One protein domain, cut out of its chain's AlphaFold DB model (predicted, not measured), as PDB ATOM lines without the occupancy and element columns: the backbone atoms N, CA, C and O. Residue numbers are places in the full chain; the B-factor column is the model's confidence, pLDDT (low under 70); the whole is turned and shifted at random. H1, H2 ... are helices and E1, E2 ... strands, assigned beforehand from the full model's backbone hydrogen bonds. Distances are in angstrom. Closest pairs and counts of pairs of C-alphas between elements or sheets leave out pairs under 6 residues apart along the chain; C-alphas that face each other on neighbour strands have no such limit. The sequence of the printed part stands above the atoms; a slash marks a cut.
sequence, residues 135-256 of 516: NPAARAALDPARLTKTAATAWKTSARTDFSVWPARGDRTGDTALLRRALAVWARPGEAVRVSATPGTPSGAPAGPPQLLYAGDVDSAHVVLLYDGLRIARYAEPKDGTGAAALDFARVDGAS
ATOM      1  N   ASN A 135     141.874  95.172 135.481       73.44
ATOM      2  CA  ASN A 135     141.525  96.500 134.999       73.44
ATOM      3  C   ASN A 135     141.229  97.438 136.199       73.44
ATOM      4  O   ASN A 135     140.345  97.141 137.008       73.44
ATOM      5  N   PRO A 136     141.918  98.588 136.338       78.38
ATOM      6  CA  PRO A 136     141.694  99.522 137.446       78.38
ATOM      7  C   PRO A 136     140.255 100.042 137.555       78.38
ATOM      8  O   PRO A 136     139.744 100.194 138.664       78.38
ATOM      9  N   ALA A 137     139.580 100.282 136.426       76.06
ATOM     10  CA  ALA A 137     138.190 100.733 136.405       76.06
ATOM     11  C   ALA A 137     137.243  99.638 136.915       76.06
ATOM     12  O   ALA A 137     136.345  99.911 137.709       76.06
ATOM     13  N   ALA A 138     137.506  98.391 136.529       77.12
ATOM     14  CA  ALA A 138     136.778  97.229 137.015       77.12
ATOM     15  C   ALA A 138     136.997  97.001 138.517       77.12
ATOM     16  O   ALA A 138     136.034  96.793 139.244       77.12
ATOM     17  N   ARG A 139     138.232  97.124 139.022       82.38
ATOM     18  CA  ARG A 139     138.508  97.071 140.471       82.38
ATOM     19  C   ARG A 139     137.764  98.167 141.230       82.38
ATOM     20  O   ARG A 139     137.148  97.884 142.252       82.38
ATOM     21  N   ALA A 140     137.783  99.396 140.713       84.31
ATOM     22  CA  ALA A 140     137.059 100.515 141.309       84.31
ATOM     23  C   ALA A 140     135.539 100.293 141.306       84.31
ATOM     24  O   ALA A 140     134.867 100.725 142.238       84.31
ATOM     25  N   ALA A 141     135.001  99.604 140.297       85.31
ATOM     26  CA  ALA A 141     133.584  99.263 140.225       85.31
ATOM     27  C   ALA A 141     133.134  98.291 141.331       85.31
ATOM     28  O   ALA A 141     131.951  98.260 141.659       85.31
ATOM     29  N   LEU A 142     134.062  97.525 141.918       86.81
ATOM     30  CA  LEU A 142     133.786  96.575 143.005       86.81
ATOM     31  C   LEU A 142     134.027  97.155 144.402       86.81
ATOM     32  O   LEU A 142     133.799  96.464 145.397       86.81
ATOM     33  N   ASP A 143     134.492  98.401 144.492       91.25
ATOM     34  CA  ASP A 143     134.747  99.059 145.767       91.25
ATOM     35  C   ASP A 143     133.476  99.766 146.278       91.25
ATOM     36  O   ASP A 143     133.049 100.767 145.692       91.25
ATOM     37  N   PRO A 144     132.874  99.316 147.398       93.69
ATOM     38  CA  PRO A 144     131.694  99.965 147.963       93.69
ATOM     39  C   PRO A 144     131.945 101.424 148.384       93.69
ATOM     40  O   PRO A 144     130.995 102.203 148.441       93.69
ATOM     41  N   ALA A 145     133.195 101.828 148.652       94.19
ATOM     42  CA  ALA A 145     133.535 103.217 148.974       94.19
ATOM     43  C   ALA A 145     133.487 104.146 147.749       94.19
ATOM     44  O   ALA A 145     133.432 105.367 147.899       94.19
ATOM     45  N   ARG A 146     133.500 103.580 146.536       95.19
ATOM     46  CA  ARG A 146     133.456 104.312 145.262       95.19
ATOM     47  C   ARG A 146     132.044 104.424 144.689       95.19
ATOM     48  O   ARG A 146     131.878 105.088 143.669       95.19
ATOM     49  N   LEU A 147     131.046 103.803 145.327       96.88
ATOM     50  CA  LEU A 147     129.643 103.922 144.932       96.88
ATOM     51  C   LEU A 147     129.224 105.390 144.864       96.88
ATOM     52  O   LEU A 147     129.415 106.154 145.814       96.88
ATOM     53  N   THR A 148     128.584 105.768 143.761       96.81
ATOM     54  CA  THR A 148     128.042 107.119 143.625       96.81
ATOM     55  C   THR A 148     126.811 107.252 144.521       96.81
ATOM     56  O   THR A 148     125.869 106.465 144.427       96.81
ATOM     57  N   LYS A 149     126.805 108.252 145.405       97.00
ATOM     58  CA  LYS A 149     125.650 108.600 146.242       97.00
ATOM     59  C   LYS A 149     125.208 110.013 145.900       97.00
ATOM     60  O   LYS A 149     125.880 110.983 146.242       97.00
ATOM     61  N   THR A 150     124.080 110.121 145.213       97.19
ATOM     62  CA  THR A 150     123.500 111.414 144.854       97.19
ATOM     63  C   THR A 150     122.996 112.132 146.106       97.19
ATOM     64  O   THR A 150     122.406 111.509 146.993       97.19
ATOM     65  N   ALA A 151     123.224 113.446 146.194       95.19
ATOM     66  CA  ALA A 151     122.759 114.251 147.320       95.19
ATOM     67  C   ALA A 151     121.229 114.171 147.470       95.19
ATOM     68  O   ALA A 151     120.498 114.220 146.479       95.19
ATOM     69  N   ALA A 152     120.739 114.118 148.714       93.38
ATOM     70  CA  ALA A 152     119.317 113.940 149.041       93.38
ATOM     71  C   ALA A 152     118.374 114.963 148.375       93.38
ATOM     72  O   ALA A 152     117.195 114.683 148.161       93.38
ATOM     73  N   THR A 153     118.888 116.147 148.042       94.94
ATOM     74  CA  THR A 153     118.144 117.258 147.441       94.94
ATOM     75  C   THR A 153     118.463 117.496 145.964       94.94
ATOM     76  O   THR A 153     117.874 118.405 145.387       94.94
ATOM     77  N   ALA A 154     119.337 116.704 145.329       95.06
ATOM     78  CA  ALA A 154     119.778 116.944 143.948       95.06
ATOM     79  C   ALA A 154     118.614 116.969 142.941       95.06
ATOM     80  O   ALA A 154     118.596 117.780 142.019       95.06
ATOM     81  N   TRP A 155     117.608 116.120 143.147       95.31
ATOM     82  CA  TRP A 155     116.406 116.068 142.313       95.31
ATOM     83  C   TRP A 155     115.567 117.355 142.366       95.31
ATOM     84  O   TRP A 155     114.833 117.624 141.425       95.31
ATOM     85  N   LYS A 156     115.674 118.169 143.428       95.12
ATOM     86  CA  LYS A 156     114.861 119.390 143.590       95.12
ATOM     87  C   LYS A 156     115.247 120.496 142.610       95.12
ATOM     88  O   LYS A 156     114.419 121.345 142.303       95.12
ATOM     89  N   THR A 157     116.503 120.518 142.169       95.00
ATOM     90  CA  THR A 157     117.048 121.547 141.267       95.00
ATOM     91  C   THR A 157     117.476 120.983 139.917       95.00
ATOM     92  O   THR A 157     117.891 121.740 139.041       95.00
ATOM     93  N   SER A 158     117.404 119.664 139.738       94.38
ATOM     94  CA  SER A 158     117.755 119.027 138.476       94.38
ATOM     95  C   SER A 158     116.684 119.261 137.417       94.38
ATOM     96  O   SER A 158     115.490 119.184 137.692       94.38
ATOM     97  N   ALA A 159     117.116 119.455 136.172       92.38
ATOM     98  CA  ALA A 159     116.231 119.398 135.010       92.38
ATOM     99  C   ALA A 159     115.861 117.954 134.611       92.38
ATOM    100  O   ALA A 159     114.987 117.750 133.773       92.38
ATOM    101  N   ARG A 160     116.544 116.947 135.176       93.50
ATOM    102  CA  ARG A 160     116.311 115.522 134.900       93.50
ATOM    103  C   ARG A 160     115.333 114.918 135.904       93.50
ATOM    104  O   ARG A 160     115.455 115.158 137.103       93.50
ATOM    105  N   THR A 161     114.455 114.050 135.412       94.00
ATOM    106  CA  THR A 161     113.469 113.277 136.187       94.00
ATOM    107  C   THR A 161     113.689 111.776 135.990       94.00
ATOM    108  O   THR A 161     112.788 111.038 135.601       94.00
ATOM    109  N   ASP A 162     114.921 111.323 136.215       96.06
ATOM    110  CA  ASP A 162     115.332 109.930 136.016       96.06
ATOM    111  C   ASP A 162     116.174 109.390 137.185       96.06
ATOM    112  O   ASP A 162     116.431 110.088 138.168       96.06
ATOM    113  N   PHE A 163     116.612 108.132 137.092       97.44
ATOM    114  CA  PHE A 163     117.356 107.454 138.159       97.44
ATOM    115  C   PHE A 163     118.689 108.126 138.530       97.44
ATOM    116  O   PHE A 163     119.162 107.957 139.654       97.44
ATOM    117  N   SER A 164     119.287 108.941 137.651       96.19
ATOM    118  CA  SER A 164     120.569 109.606 137.945       96.19
ATOM    119  C   SER A 164     120.480 110.612 139.098       96.19
ATOM    120  O   SER A 164     121.476 110.903 139.760       96.19
ATOM    121  N   VAL A 165     119.278 111.121 139.387       97.06
ATOM    122  CA  VAL A 165     119.043 112.101 140.457       97.06
ATOM    123  C   VAL A 165     118.423 111.488 141.713       97.06
ATOM    124  O   VAL A 165     118.125 112.203 142.671       97.06
ATOM    125  N   TRP A 166     118.224 110.169 141.734       98.06
ATOM    126  CA  TRP A 166     117.690 109.466 142.895       98.06
ATOM    127  C   TRP A 166     118.741 109.369 144.013       98.06
ATOM    128  O   TRP A 166     119.838 108.851 143.780       98.06
ATOM    129  N   PRO A 167     118.435 109.816 145.242       97.56
ATOM    130  CA  PRO A 167     119.335 109.623 146.368       97.56
ATOM    131  C   PRO A 167     119.310 108.174 146.862       97.56
ATOM    132  O   PRO A 167     118.295 107.482 146.746       97.56
ATOM    133  N   ALA A 168     120.414 107.745 147.474       97.50
ATOM    134  CA  ALA A 168     120.475 106.465 148.170       97.50
ATOM    135  C   ALA A 168     119.516 106.472 149.373       97.50
ATOM    136  O   ALA A 168     119.592 107.371 150.213       97.50
ATOM    137  N   ARG A 169     118.630 105.475 149.465       97.56
ATOM    138  CA  ARG A 169     117.655 105.318 150.562       97.56
ATOM    139  C   ARG A 169     117.723 103.928 151.199       97.56
ATOM    140  O   ARG A 169     118.276 103.002 150.612       97.56
ATOM    141  N   GLY A 170     117.157 103.791 152.393       97.19
ATOM    142  CA  GLY A 170     117.185 102.556 153.176       97.19
ATOM    143  C   GLY A 170     118.233 102.558 154.293       97.19
ATOM    144  O   GLY A 170     119.202 103.324 154.295       97.19
ATOM    145  N   ASP A 171     118.002 101.690 155.266       96.31
ATOM    146  CA  ASP A 171     118.724 101.578 156.533       96.31
ATOM    147  C   ASP A 171     120.092 100.881 156.412       96.31
ATOM    148  O   ASP A 171     120.931 100.995 157.305       96.31
ATOM    149  N   ARG A 172     120.371 100.217 155.283       97.56
ATOM    150  CA  ARG A 172     121.631  99.496 155.015       97.56
ATOM    151  C   ARG A 172     122.552 100.210 154.027       97.56
ATOM    152  O   ARG A 172     123.540  99.644 153.571       97.56
ATOM    153  N   THR A 173     122.300 101.480 153.715       97.50
ATOM    154  CA  THR A 173     123.146 102.273 152.793       97.50
ATOM    155  C   THR A 173     124.587 102.492 153.281       97.50
ATOM    156  O   THR A 173     125.460 102.874 152.489       97.50
ATOM    157  N   GLY A 174     124.849 102.256 154.572       96.56
ATOM    158  CA  GLY A 174     126.180 102.245 155.188       96.56
ATOM    159  C   GLY A 174     126.795 100.851 155.379       96.56
ATOM    160  O   GLY A 174     127.947 100.761 155.802       96.56
ATOM    161  N   ASP A 175     126.073  99.770 155.071       97.69
ATOM    162  CA  ASP A 175     126.554  98.400 155.264       97.69
ATOM    163  C   ASP A 175     127.559  98.017 154.168       97.69
ATOM    164  O   ASP A 175     127.231  97.469 153.115       97.69
ATOM    165  N   THR A 176     128.829  98.330 154.413       96.81
ATOM    166  CA  THR A 176     129.906  98.064 153.449       96.81
ATOM    167  C   THR A 176     130.098  96.577 153.149       96.81
ATOM    168  O   THR A 176     130.597  96.246 152.072       96.81
ATOM    169  N   ALA A 177     129.710  95.673 154.055       95.06
ATOM    170  CA  ALA A 177     129.829  94.237 153.836       95.06
ATOM    171  C   ALA A 177     128.762  93.750 152.849       95.06
ATOM    172  O   ALA A 177     129.105  93.059 151.886       95.06
ATOM    173  N   LEU A 178     127.507  94.163 153.043       96.56
ATOM    174  CA  LEU A 178     126.408  93.897 152.113       96.56
ATOM    175  C   LEU A 178     126.695  94.487 150.728       96.56
ATOM    176  O   LEU A 178     126.602  93.786 149.722       96.56
ATOM    177  N   LEU A 179     127.109  95.755 150.668       98.00
ATOM    178  CA  LEU A 179     127.398  96.434 149.402       98.00
ATOM    179  C   LEU A 179     128.553  95.764 148.642       98.00
ATOM    180  O   LEU A 179     128.469  95.585 147.428       98.00
ATOM    181  N   ARG A 180     129.606  95.325 149.346       95.62
ATOM    182  CA  ARG A 180     130.707  94.563 148.738       95.62
ATOM    183  C   ARG A 180     130.225  93.233 148.156       95.62
ATOM    184  O   ARG A 180     130.638  92.887 147.052       95.62
ATOM    185  N   ARG A 181     129.359  92.497 148.867       94.88
ATOM    186  CA  ARG A 181     128.766  91.245 148.358       94.88
ATOM    187  C   ARG A 181     127.924  91.495 147.111       94.88
ATOM    188  O   ARG A 181     128.136  90.815 146.113       94.88
ATOM    189  N   ALA A 182     127.050  92.501 147.136       96.94
ATOM    190  CA  ALA A 182     126.213  92.861 145.993       96.94
ATOM    191  C   ALA A 182     127.051  93.174 144.739       96.94
ATOM    192  O   ALA A 182     126.771  92.657 143.659       96.94
ATOM    193  N   LEU A 183     128.123  93.966 144.885       95.50
ATOM    194  CA  LEU A 183     129.039  94.292 143.786       95.50
ATOM    195  C   LEU A 183     129.821  93.071 143.284       95.50
ATOM    196  O   LEU A 183     129.955  92.880 142.076       95.50
ATOM    197  N   ALA A 184     130.307  92.222 144.195       92.31
ATOM    198  CA  ALA A 184     131.011  90.997 143.833       92.31
ATOM    199  C   ALA A 184     130.104  90.028 143.056       92.31
ATOM    200  O   ALA A 184     130.516  89.506 142.019       92.31
ATOM    201  N   VAL A 185     128.861  89.844 143.514       94.56
ATOM    202  CA  VAL A 185     127.861  88.995 142.855       94.56
ATOM    203  C   VAL A 185     127.451  89.563 141.502       94.56
ATOM    204  O   VAL A 185     127.330  88.796 140.553       94.56
ATOM    205  N   TRP A 186     127.298  90.884 141.366       94.25
ATOM    206  CA  TRP A 186     127.069  91.490 140.052       94.25
ATOM    207  C   TRP A 186     128.223  91.177 139.095       94.25
ATOM    208  O   TRP A 186     128.008  90.720 137.974       94.25
ATOM    209  N   ALA A 187     129.464  91.369 139.530       91.00
ATOM    210  CA  ALA A 187     130.609  91.155 138.655       91.00
ATOM    211  C   ALA A 187     130.810  89.690 138.259       91.00
ATOM    212  O   ALA A 187     131.218  89.413 137.129       91.00
ATOM    213  N   ARG A 188     130.582  88.767 139.201       89.75
ATOM    214  CA  ARG A 188     130.784  87.323 139.040       89.75
ATOM    215  C   ARG A 188     129.768  86.559 139.895       89.75
ATOM    216  O   ARG A 188     130.092  86.188 141.027       89.75
ATOM    217  N   PRO A 189     128.549  86.319 139.387       89.94
ATOM    218  CA  PRO A 189     127.554  85.557 140.128       89.94
ATOM    219  C   PRO A 189     128.039  84.113 140.306       89.94
ATOM    220  O   PRO A 189     128.494  83.481 139.354       89.94
ATOM    221  N   GLY A 190     127.973  83.603 141.538       86.31
ATOM    222  CA  GLY A 190     128.265  82.196 141.824       86.31
ATOM    223  C   GLY A 190     127.152  81.271 141.322       86.31
ATOM    224  O   GLY A 190     126.040  81.725 141.072       86.31
ATOM    225  N   GLU A 191     127.423  79.967 141.237       86.94
ATOM    226  CA  GLU A 191     126.473  78.970 140.703       86.94
ATOM    227  C   GLU A 191     125.133  78.926 141.456       86.94
ATOM    228  O   GLU A 191     124.092  78.656 140.867       86.94
ATOM    229  N   ALA A 192     125.145  79.232 142.755       88.12
ATOM    230  CA  ALA A 192     123.943  79.279 143.582       88.12
ATOM    231  C   ALA A 192     123.127  80.577 143.416       88.12
ATOM    232  O   ALA A 192     122.034  80.669 143.969       88.12
ATOM    233  N   VAL A 193     123.633  81.594 142.706       93.19
ATOM    234  CA  VAL A 193     122.928  82.870 142.513       93.19
ATOM    235  C   VAL A 193     121.931  82.735 141.371       93.19
ATOM    236  O   VAL A 193     122.286  82.403 140.242       93.19
ATOM    237  N   ARG A 194     120.667  83.067 141.638       94.75
ATOM    238  CA  ARG A 194     119.645  83.151 140.593       94.75
ATOM    239  C   ARG A 194     119.799  84.461 139.839       94.75
ATOM    240  O   ARG A 194     119.496  85.519 140.383       94.75
ATOM    241  N   VAL A 195     120.261  84.384 138.596       95.38
ATOM    242  CA  VAL A 195     120.406  85.551 137.722       95.38
ATOM    243  C   VAL A 195     119.202  85.657 136.796       95.38
ATOM    244  O   VAL A 195     118.861  84.696 136.107       95.38
ATOM    245  N   SER A 196     118.578  86.830 136.753       95.69
ATOM    246  CA  SER A 196     117.512  87.143 135.804       95.69
ATOM    247  C   SER A 196     117.809  88.455 135.079       95.69
ATOM    248  O   SER A 196     118.499  89.333 135.597       95.69
ATOM    249  N   ALA A 197     117.324  88.593 133.848       95.88
ATOM    250  CA  ALA A 197     117.467  89.825 133.087       95.88
ATOM    251  C   ALA A 197     116.222  90.057 132.235       95.88
ATOM    252  O   ALA A 197     115.797  89.165 131.496       95.88
ATOM    253  N   THR A 198     115.674  91.269 132.295       93.75
ATOM    254  CA  THR A 198     114.670  91.733 131.334       93.75
ATOM    255  C   THR A 198     115.202  91.530 129.905       93.75
ATOM    256  O   THR A 198     116.376  91.837 129.650       93.75
ATOM    257  N   PRO A 199     114.390  91.038 128.950       92.88
ATOM    258  CA  PRO A 199     114.858  90.740 127.601       92.88
ATOM    259  C   PRO A 199     115.613  91.899 126.930       92.88
ATOM    260  O   PRO A 199     115.116  93.017 126.829       92.88
ATOM    261  N   GLY A 200     116.814  91.618 126.412       91.12
ATOM    262  CA  GLY A 200     117.676  92.633 125.789       91.12
ATOM    263  C   GLY A 200     118.497  93.478 126.774       91.12
ATOM    264  O   GLY A 200     119.081  94.480 126.355       91.12
ATOM    265  N   THR A 201     118.550  93.088 128.052       94.62
ATOM    266  CA  THR A 201     119.423  93.693 129.071       94.62
ATOM    267  C   THR A 201     120.726  92.895 129.184       94.62
ATOM    268  O   THR A 201     120.675  91.691 129.437       94.62
ATOM    269  N   PRO A 202     121.904  93.525 129.034       92.50
ATOM    270  CA  PRO A 202     123.174  92.871 129.338       92.50
ATOM    271  C   PRO A 202     123.242  92.459 130.815       92.50
ATOM    272  O   PRO A 202     122.825  93.224 131.683       92.50
ATOM    273  N   SER A 203     123.825  91.295 131.113       92.50
ATOM    274  CA  SER A 203     124.040  90.782 132.482       92.50
ATOM    275  C   SER A 203     125.502  90.847 132.945       92.50
ATOM    276  O   SER A 203     125.825  90.408 134.043       92.50
ATOM    277  N   GLY A 204     126.400  91.407 132.125       89.44
ATOM    278  CA  GLY A 204     127.824  91.527 132.455       89.44
ATOM    279  C   GLY A 204     128.103  92.453 133.643       89.44
ATOM    280  O   GLY A 204     127.224  93.189 134.094       89.44
ATOM    281  N   ALA A 205     129.346  92.461 134.116       89.19
ATOM    282  CA  ALA A 205     129.801  93.324 135.206       89.19
ATOM    283  C   ALA A 205     129.570  94.828 134.914       89.19
ATOM    284  O   ALA A 205     129.444  95.215 133.745       89.19
ATOM    285  N   PRO A 206     129.490  95.694 135.943       89.31
ATOM    286  CA  PRO A 206     129.352  97.133 135.734       89.31
ATOM    287  C   PRO A 206     130.604  97.716 135.055       89.31
ATOM    288  O   PRO A 206     131.726  97.266 135.287       89.31
ATOM    289  N   ALA A 207     130.427  98.730 134.206       85.94
ATOM    290  CA  ALA A 207     131.543  99.365 133.490       85.94
ATOM    291  C   ALA A 207     132.400 100.285 134.387       85.94
ATOM    292  O   ALA A 207     133.540 100.601 134.054       85.94
ATOM    293  N   GLY A 208     131.856 100.706 135.528       89.81
ATOM    294  CA  GLY A 208     132.488 101.577 136.514       89.81
ATOM    295  C   GLY A 208     131.686 101.579 137.820       89.81
ATOM    296  O   GLY A 208     130.715 100.827 137.922       89.81
ATOM    297  N   PRO A 209     132.068 102.394 138.820       94.19
ATOM    298  CA  PRO A 209     131.362 102.456 140.098       94.19
ATOM    299  C   PRO A 209     129.890 102.856 139.913       94.19
ATOM    300  O   PRO A 209     129.622 103.980 139.479       94.19
ATOM    301  N   PRO A 210     128.930 101.968 140.225       96.75
ATOM    302  CA  PRO A 210     127.521 102.278 140.039       96.75
ATOM    303  C   PRO A 210     127.021 103.260 141.109       96.75
ATOM    304  O   PRO A 210     127.630 103.453 142.166       96.75
ATOM    305  N   GLN A 211     125.882 103.884 140.838       97.75
ATOM    306  CA  GLN A 211     125.133 104.681 141.798       97.75
ATOM    307  C   GLN A 211     124.316 103.774 142.715       97.75
ATOM    308  O   GLN A 211     123.642 102.853 142.255       97.75
ATOM    309  N   LEU A 212     124.341 104.056 144.017       98.56
ATOM    310  CA  LEU A 212     123.478 103.404 144.993       98.56
ATOM    311  C   LEU A 212     122.113 104.097 145.023       98.56
ATOM    312  O   LEU A 212     122.029 105.279 145.353       98.56
ATOM    313  N   LEU A 213     121.051 103.351 144.720       98.50
ATOM    314  CA  LEU A 213     119.672 103.841 144.815       98.50
ATOM    315  C   LEU A 213     119.006 103.407 146.119       98.50
ATOM    316  O   LEU A 213     118.257 104.173 146.727       98.50
ATOM    317  N   TYR A 214     119.282 102.176 146.551       98.69
ATOM    318  CA  TYR A 214     118.697 101.614 147.760       98.69
ATOM    319  C   TYR A 214     119.578 100.543 148.381       98.69
ATOM    320  O   TYR A 214     120.170  99.746 147.657       98.69
ATOM    321  N   ALA A 215     119.616 100.493 149.707       98.50
ATOM    322  CA  ALA A 215     120.057  99.321 150.448       98.50
ATOM    323  C   ALA A 215     119.264  99.234 151.749       98.50
ATOM    324  O   ALA A 215     119.331 100.154 152.568       98.50
ATOM    325  N   GLY A 216     118.530  98.143 151.944       97.81
ATOM    326  CA  GLY A 216     117.698  97.992 153.127       97.81
ATOM    327  C   GLY A 216     117.000  96.649 153.251       97.81
ATOM    328  O   GLY A 216     117.099  95.777 152.384       97.81
ATOM    329  N   ASP A 217     116.294  96.516 154.363       96.19
ATOM    330  CA  ASP A 217     115.547  95.325 154.743       96.19
ATOM    331  C   ASP A 217     114.136  95.331 154.131       96.19
ATOM    332  O   ASP A 217     113.308  96.187 154.433       96.19
ATOM    333  N   VAL A 218     113.834  94.337 153.289       95.56
ATOM    334  CA  VAL A 218     112.547  94.208 152.585       95.56
ATOM    335  C   VAL A 218     111.997  92.806 152.814       95.56
ATOM    336  O   VAL A 218     112.574  91.821 152.357       95.56
ATOM    337  N   ASP A 219     110.889  92.717 153.550       92.12
ATOM    338  CA  ASP A 219     110.295  91.450 153.995       92.12
ATOM    339  C   ASP A 219     111.357  90.542 154.654       92.12
ATOM    340  O   ASP A 219     111.927  90.935 155.675       92.12
ATOM    341  N   SER A 220     111.675  89.373 154.091       91.81
ATOM    342  CA  SER A 220     112.692  88.444 154.613       91.81
ATOM    343  C   SER A 220     114.062  88.542 153.918       91.81
ATOM    344  O   SER A 220     114.878  87.627 154.055       91.81
ATOM    345  N   ALA A 221     114.331  89.611 153.158       95.44
ATOM    346  CA  ALA A 221     115.566  89.779 152.388       95.44
ATOM    347  C   ALA A 221     116.286  91.108 152.673       95.44
ATOM    348  O   ALA A 221     115.653  92.134 152.929       95.44
ATOM    349  N   HIS A 222     117.613  91.092 152.569       97.56
ATOM    350  CA  HIS A 222     118.425  92.284 152.347       97.56
ATOM    351  C   HIS A 222     118.407  92.601 150.851       97.56
ATOM    352  O   HIS A 222     118.720  91.729 150.040       97.56
ATOM    353  N   VAL A 223     118.048  93.828 150.470       98.44
ATOM    354  CA  VAL A 223     117.928  94.244 149.065       98.44
ATOM    355  C   VAL A 223     118.842  95.427 148.786       98.44
ATOM    356  O   VAL A 223     118.850  96.397 149.541       98.44
ATOM    357  N   VAL A 224     119.567  95.377 147.667       98.81
ATOM    358  CA  VAL A 224     120.388  96.479 147.153       98.81
ATOM    359  C   VAL A 224     119.980  96.784 145.712       98.81
ATOM    360  O   VAL A 224     119.954  95.884 144.873       98.81
ATOM    361  N   LEU A 225     119.687  98.052 145.415       98.75
ATOM    362  CA  LEU A 225     119.457  98.556 144.059       98.75
ATOM    363  C   LEU A 225     120.609  99.461 143.633       98.75
ATOM    364  O   LEU A 225     120.915 100.457 144.298       98.75
ATOM    365  N   LEU A 226     121.205  99.130 142.493       98.62
ATOM    366  CA  LEU A 226     122.317  99.853 141.893       98.62
ATOM    367  C   LEU A 226     121.962 100.284 140.468       98.62
ATOM    368  O   LEU A 226     121.258  99.567 139.760       98.62
ATOM    369  N   TYR A 227     122.488 101.427 140.038       97.81
ATOM    370  CA  TYR A 227     122.298 101.977 138.697       97.81
ATOM    371  C   TYR A 227     123.649 102.298 138.057       97.81
ATOM    372  O   TYR A 227     124.435 103.043 138.632       97.81
ATOM    373  N   ASP A 228     123.936 101.750 136.874       94.81
ATOM    374  CA  ASP A 228     125.211 101.986 136.165       94.81
ATOM    375  C   ASP A 228     125.125 103.035 135.044       94.81
ATOM    376  O   ASP A 228     126.085 103.217 134.297       94.81
ATOM    377  N   GLY A 229     123.989 103.727 134.914       92.38
ATOM    378  CA  GLY A 229     123.732 104.672 133.823       92.38
ATOM    379  C   GLY A 229     122.945 104.083 132.648       92.38
ATOM    380  O   GLY A 229     122.434 104.849 131.834       92.38
ATOM    381  N   LEU A 230     122.818 102.752 132.560       91.31
ATOM    382  CA  LEU A 230     122.088 102.059 131.487       91.31
ATOM    383  C   LEU A 230     121.038 101.076 132.020       91.31
ATOM    384  O   LEU A 230     119.987 100.880 131.407       91.31
ATOM    385  N   ARG A 231     121.321 100.429 133.150       96.19
ATOM    386  CA  ARG A 231     120.480  99.383 133.745       96.19
ATOM    387  C   ARG A 231     120.462  99.482 135.264       96.19
ATOM    388  O   ARG A 231     121.392  99.983 135.898       96.19
ATOM    389  N   ILE A 232     119.394  98.948 135.832       98.12
ATOM    390  CA  ILE A 232     119.258  98.670 137.253       98.12
ATOM    391  C   ILE A 232     119.719  97.240 137.511       98.12
ATOM    392  O   ILE A 232     119.304  96.318 136.807       98.12
ATOM    393  N   ALA A 233     120.553  97.066 138.531       98.31
ATOM    394  CA  ALA A 233     120.880  95.774 139.113       98.31
ATOM    395  C   ALA A 233     120.261  95.692 140.510       98.31
ATOM    396  O   ALA A 233     120.524  96.539 141.368       98.31
ATOM    397  N   ARG A 234     119.436  94.671 140.733       98.56
ATOM    398  CA  ARG A 234     118.847  94.368 142.032       98.56
ATOM    399  C   ARG A 234     119.500  93.118 142.595       98.56
ATOM    400  O   ARG A 234     119.310  92.029 142.066       98.56
ATOM    401  N   TYR A 235     120.224  93.280 143.690       98.38
ATOM    402  CA  TYR A 235     120.727  92.174 144.490       98.38
ATOM    403  C   TYR A 235     119.781  91.918 145.659       98.38
ATOM    404  O   TYR A 235     119.349  92.866 146.318       98.38
ATOM    405  N   ALA A 236     119.474  90.653 145.935       97.75
ATOM    406  CA  ALA A 236     118.762  90.275 147.144       97.75
ATOM    407  C   ALA A 236     119.285  88.976 147.741       97.75
ATOM    408  O   ALA A 236     119.367  87.963 147.050       97.75
ATOM    409  N   GLU A 237     119.565  88.992 149.037       94.94
ATOM    410  CA  GLU A 237     119.933  87.811 149.818       94.94
ATOM    411  C   GLU A 237     118.951  87.635 150.986       94.94
ATOM    412  O   GLU A 237     118.414  88.630 151.479       94.94
ATOM    413  N   PRO A 238     118.663  86.398 151.425       93.19
ATOM    414  CA  PRO A 238     117.878  86.180 152.638       93.19
ATOM    415  C   PRO A 238     118.523  86.872 153.844       93.19
ATOM    416  O   PRO A 238     119.747  86.887 153.956       93.19
ATOM    417  N   LYS A 239     117.701  87.402 154.755       90.56
ATOM    418  CA  LYS A 239     118.178  87.909 156.055       90.56
ATOM    419  C   LYS A 239     118.752  86.783 156.910       90.56
ATOM    420  O   LYS A 239     119.812  86.928 157.507       90.56
ATOM    421  N   ASP A 240     118.046  85.653 156.901       81.75
ATOM    422  CA  ASP A 240     118.362  84.455 157.665       81.75
ATOM    423  C   ASP A 240     118.372  83.218 156.745       81.75
ATOM    424  O   ASP A 240     117.567  83.102 155.815       81.75
ATOM    425  N   GLY A 241     119.260  82.260 157.028       65.94
ATOM    426  CA  GLY A 241     119.310  80.951 156.361       65.94
ATOM    427  C   GLY A 241     120.193  80.867 155.105       65.94
ATOM    428  O   GLY A 241     120.950  81.774 154.778       65.94
ATOM    429  N   THR A 242     120.119  79.728 154.404       63.97
ATOM    430  CA  THR A 242     120.985  79.373 153.256       63.97
ATOM    431  C   THR A 242     120.311  79.563 151.893       63.97
ATOM    432  O   THR A 242     120.703  78.933 150.909       63.97
ATOM    433  N   GLY A 243     119.242  80.360 151.820       70.75
ATOM    434  CA  GLY A 243     118.537  80.592 150.562       70.75
ATOM    435  C   GLY A 243     119.445  81.232 149.504       70.75
ATOM    436  O   GLY A 243     120.288  82.072 149.806       70.75
ATOM    437  N   ALA A 244     119.258  80.837 148.245       83.81
ATOM    438  CA  ALA A 244     120.003  81.381 147.116       83.81
ATOM    439  C   ALA A 244     119.728  82.881 146.926       83.81
ATOM    440  O   ALA A 244     118.565  83.271 146.748       83.81
ATOM    441  N   ALA A 245     120.796  83.686 146.894       93.00
ATOM    442  CA  ALA A 245     120.729  85.087 146.499       93.00
ATOM    443  C   ALA A 245     120.211  85.231 145.057       93.00
ATOM    444  O   ALA A 245     120.369  84.334 144.223       93.00
ATOM    445  N   ALA A 246     119.591  86.367 144.768       95.75
ATOM    446  CA  ALA A 246     119.081  86.725 143.455       95.75
ATOM    447  C   ALA A 246     119.777  87.985 142.939       95.75
ATOM    448  O   ALA A 246     120.073  88.905 143.704       95.75
ATOM    449  N   LEU A 247     120.014  88.011 141.633       97.50
ATOM    450  CA  LEU A 247     120.562  89.139 140.904       97.50
ATOM    451  C   LEU A 247     119.703  89.381 139.665       97.50
ATOM    452  O   LEU A 247     119.741  88.607 138.712       97.50
ATOM    453  N   ASP A 248     118.938  90.462 139.685       97.75
ATOM    454  CA  ASP A 248     118.017  90.812 138.611       97.75
ATOM    455  C   ASP A 248     118.527  92.046 137.859       97.75
ATOM    456  O   ASP A 248     118.943  93.031 138.474       97.75
ATOM    457  N   PHE A 249     118.462  92.015 136.530       97.88
ATOM    458  CA  PHE A 249     118.843  93.130 135.668       97.88
ATOM    459  C   PHE A 249     117.650  93.683 134.909       97.88
ATOM    460  O   PHE A 249     116.919  92.934 134.260       97.88
ATOM    461  N   ALA A 250     117.505  95.005 134.902       97.31
ATOM    462  CA  ALA A 250     116.524  95.664 134.059       97.31
ATOM    463  C   ALA A 250     117.105  96.876 133.344       97.31
ATOM    464  O   ALA A 250     117.727  97.750 133.944       97.31
ATOM    465  N   ARG A 251     116.892  96.905 132.037       94.62
ATOM    466  CA  ARG A 251     117.248  98.011 131.161       94.62
ATOM    467  C   ARG A 251     116.390  99.243 131.475       94.62
ATOM    468  O   ARG A 251     115.181  99.107 131.622       94.62
ATOM    469  N   VAL A 252     117.023 100.413 131.588       95.31
ATOM    470  CA  VAL A 252     116.371 101.707 131.888       95.31
ATOM    471  C   VAL A 252     116.946 102.860 131.056       95.31
ATOM    472  O   VAL A 252     116.830 104.027 131.429       95.31
ATOM    473  N   ASP A 253     117.626 102.571 129.949       86.75
ATOM    474  CA  ASP A 253     118.174 103.615 129.087       86.75
ATOM    475  C   ASP A 253     117.052 104.500 128.533       86.75
ATOM    476  O   ASP A 253     116.062 104.027 127.981       86.75
ATOM    477  N   GLY A 254     117.207 105.811 128.717       88.44
ATOM    478  CA  GLY A 254     116.204 106.801 128.321       88.44
ATOM    479  C   GLY A 254     114.989 106.911 129.250       88.44
ATOM    480  O   GLY A 254     114.131 107.750 128.980       88.44
ATOM    481  N   ALA A 255     114.924 106.135 130.341       95.31
ATOM    482  CA  ALA A 255     113.856 106.243 131.332       95.31
ATOM    483  C   ALA A 255     113.782 107.669 131.885       95.31
ATOM    484  O   ALA A 255     114.786 108.214 132.345       95.31
ATOM    485  N   SER A 256     112.596 108.270 131.867       93.75
ATOM    486  CA  SER A 256     112.354 109.588 132.456       93.75
ATOM    487  C   SER A 256     110.885 109.760 132.826       93.75
ATOM    488  O   SER A 256     110.015 109.056 132.306       93.75
TER     489      SER A 256
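Overview. This is residues 135 to 256 of the 516 residues of an uncharacterized protein of Streptomyces avermitilis (UniProt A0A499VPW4). A twisted wall of five strands has one helix, H3, crossing one face, with no named helix over the other. On H3's side but farther from the sheet lies the short helix H1, while tiny H2 sits between two long links, off the E2 edge of the sheet. The printed part has 122 residues, in the order H1 H2 H3 E1 E2 E3 E4 E5; the mixed sheet runs E1 E5 E4 E3 E2. The class is mixed, helices and strands, though under half of the residues, 55 of 122, are in named elements. The whole is compact, with a radius of gyration of the C-alphas of 14.0 A and spans of 44 by 30 by 30 A.

Arrangement. Start with E2, residues 211 to 218, E3, residues 221 to 227, E4, residues 231 to 238, and E5, residues 246 to 251: they form a meander, each strand the antiparallel neighbour of the one before. Between E2 and E3, a hairpin, look for N 213 and O 225, 2.9 A apart. In the hairpin of E3 and E4, N 224 and O 235 are 2.9 A apart; in that of E4 and E5, N 234 and O 248 are 2.8 A apart. E1, residues 194 to 197, is an edge strand and parallel to E5 at 6 degrees, with N 247 and O 194 2.8 A apart. H3, residues 176 to 187, is on this sheet at a height of 9.1 A, giving two layers, a helix on one face of a sheet. It lies over E3, and only just over E5 and E4, on each of which 3 of its C-alphas fall. On the local plane it runs across the strands, only just, at 62 degrees to E3. The closest C-alphas of H3 and E4 are those of Ala 182 and Tyr 235, 5.7 A apart. H1, residues 136 to 141, is close to H3 but not clearly touching, with the closest C-alphas, of Ala 141 and Leu 183, 7.6 A apart. H2, residues 154 to 157, is apart from H1 and H3 and not on the sheet. In H1 and H3 every O i to N i+4 pair is within hydrogen-bond range; H2 is too short for one.

Along the chain. Find C-alpha 136 at (141.694, 99.522, 137.446), where H1 begins; it is 8.6 A long, and H2 6.0 A. From C-alpha 176 at (129.906, 98.064, 153.449), H3 runs 16.3 A. E1 spans 10.3 A, E2 19.6 A, E3 19.5 A, E4 23.2 A and E5 16.8 A, ending at C-alpha 251, (117.248, 98.011, 131.161).

Size, cuts and confidence. The two C-alphas farthest apart, those of Ala 159 and Thr 242, are 44.2 A apart. The printed part has no cut. The links H1 to H2, H2 to H3 and E1 to E2 are long. The mean pLDDT of the printed part is 93.0; residues 241 to 242 are under 70.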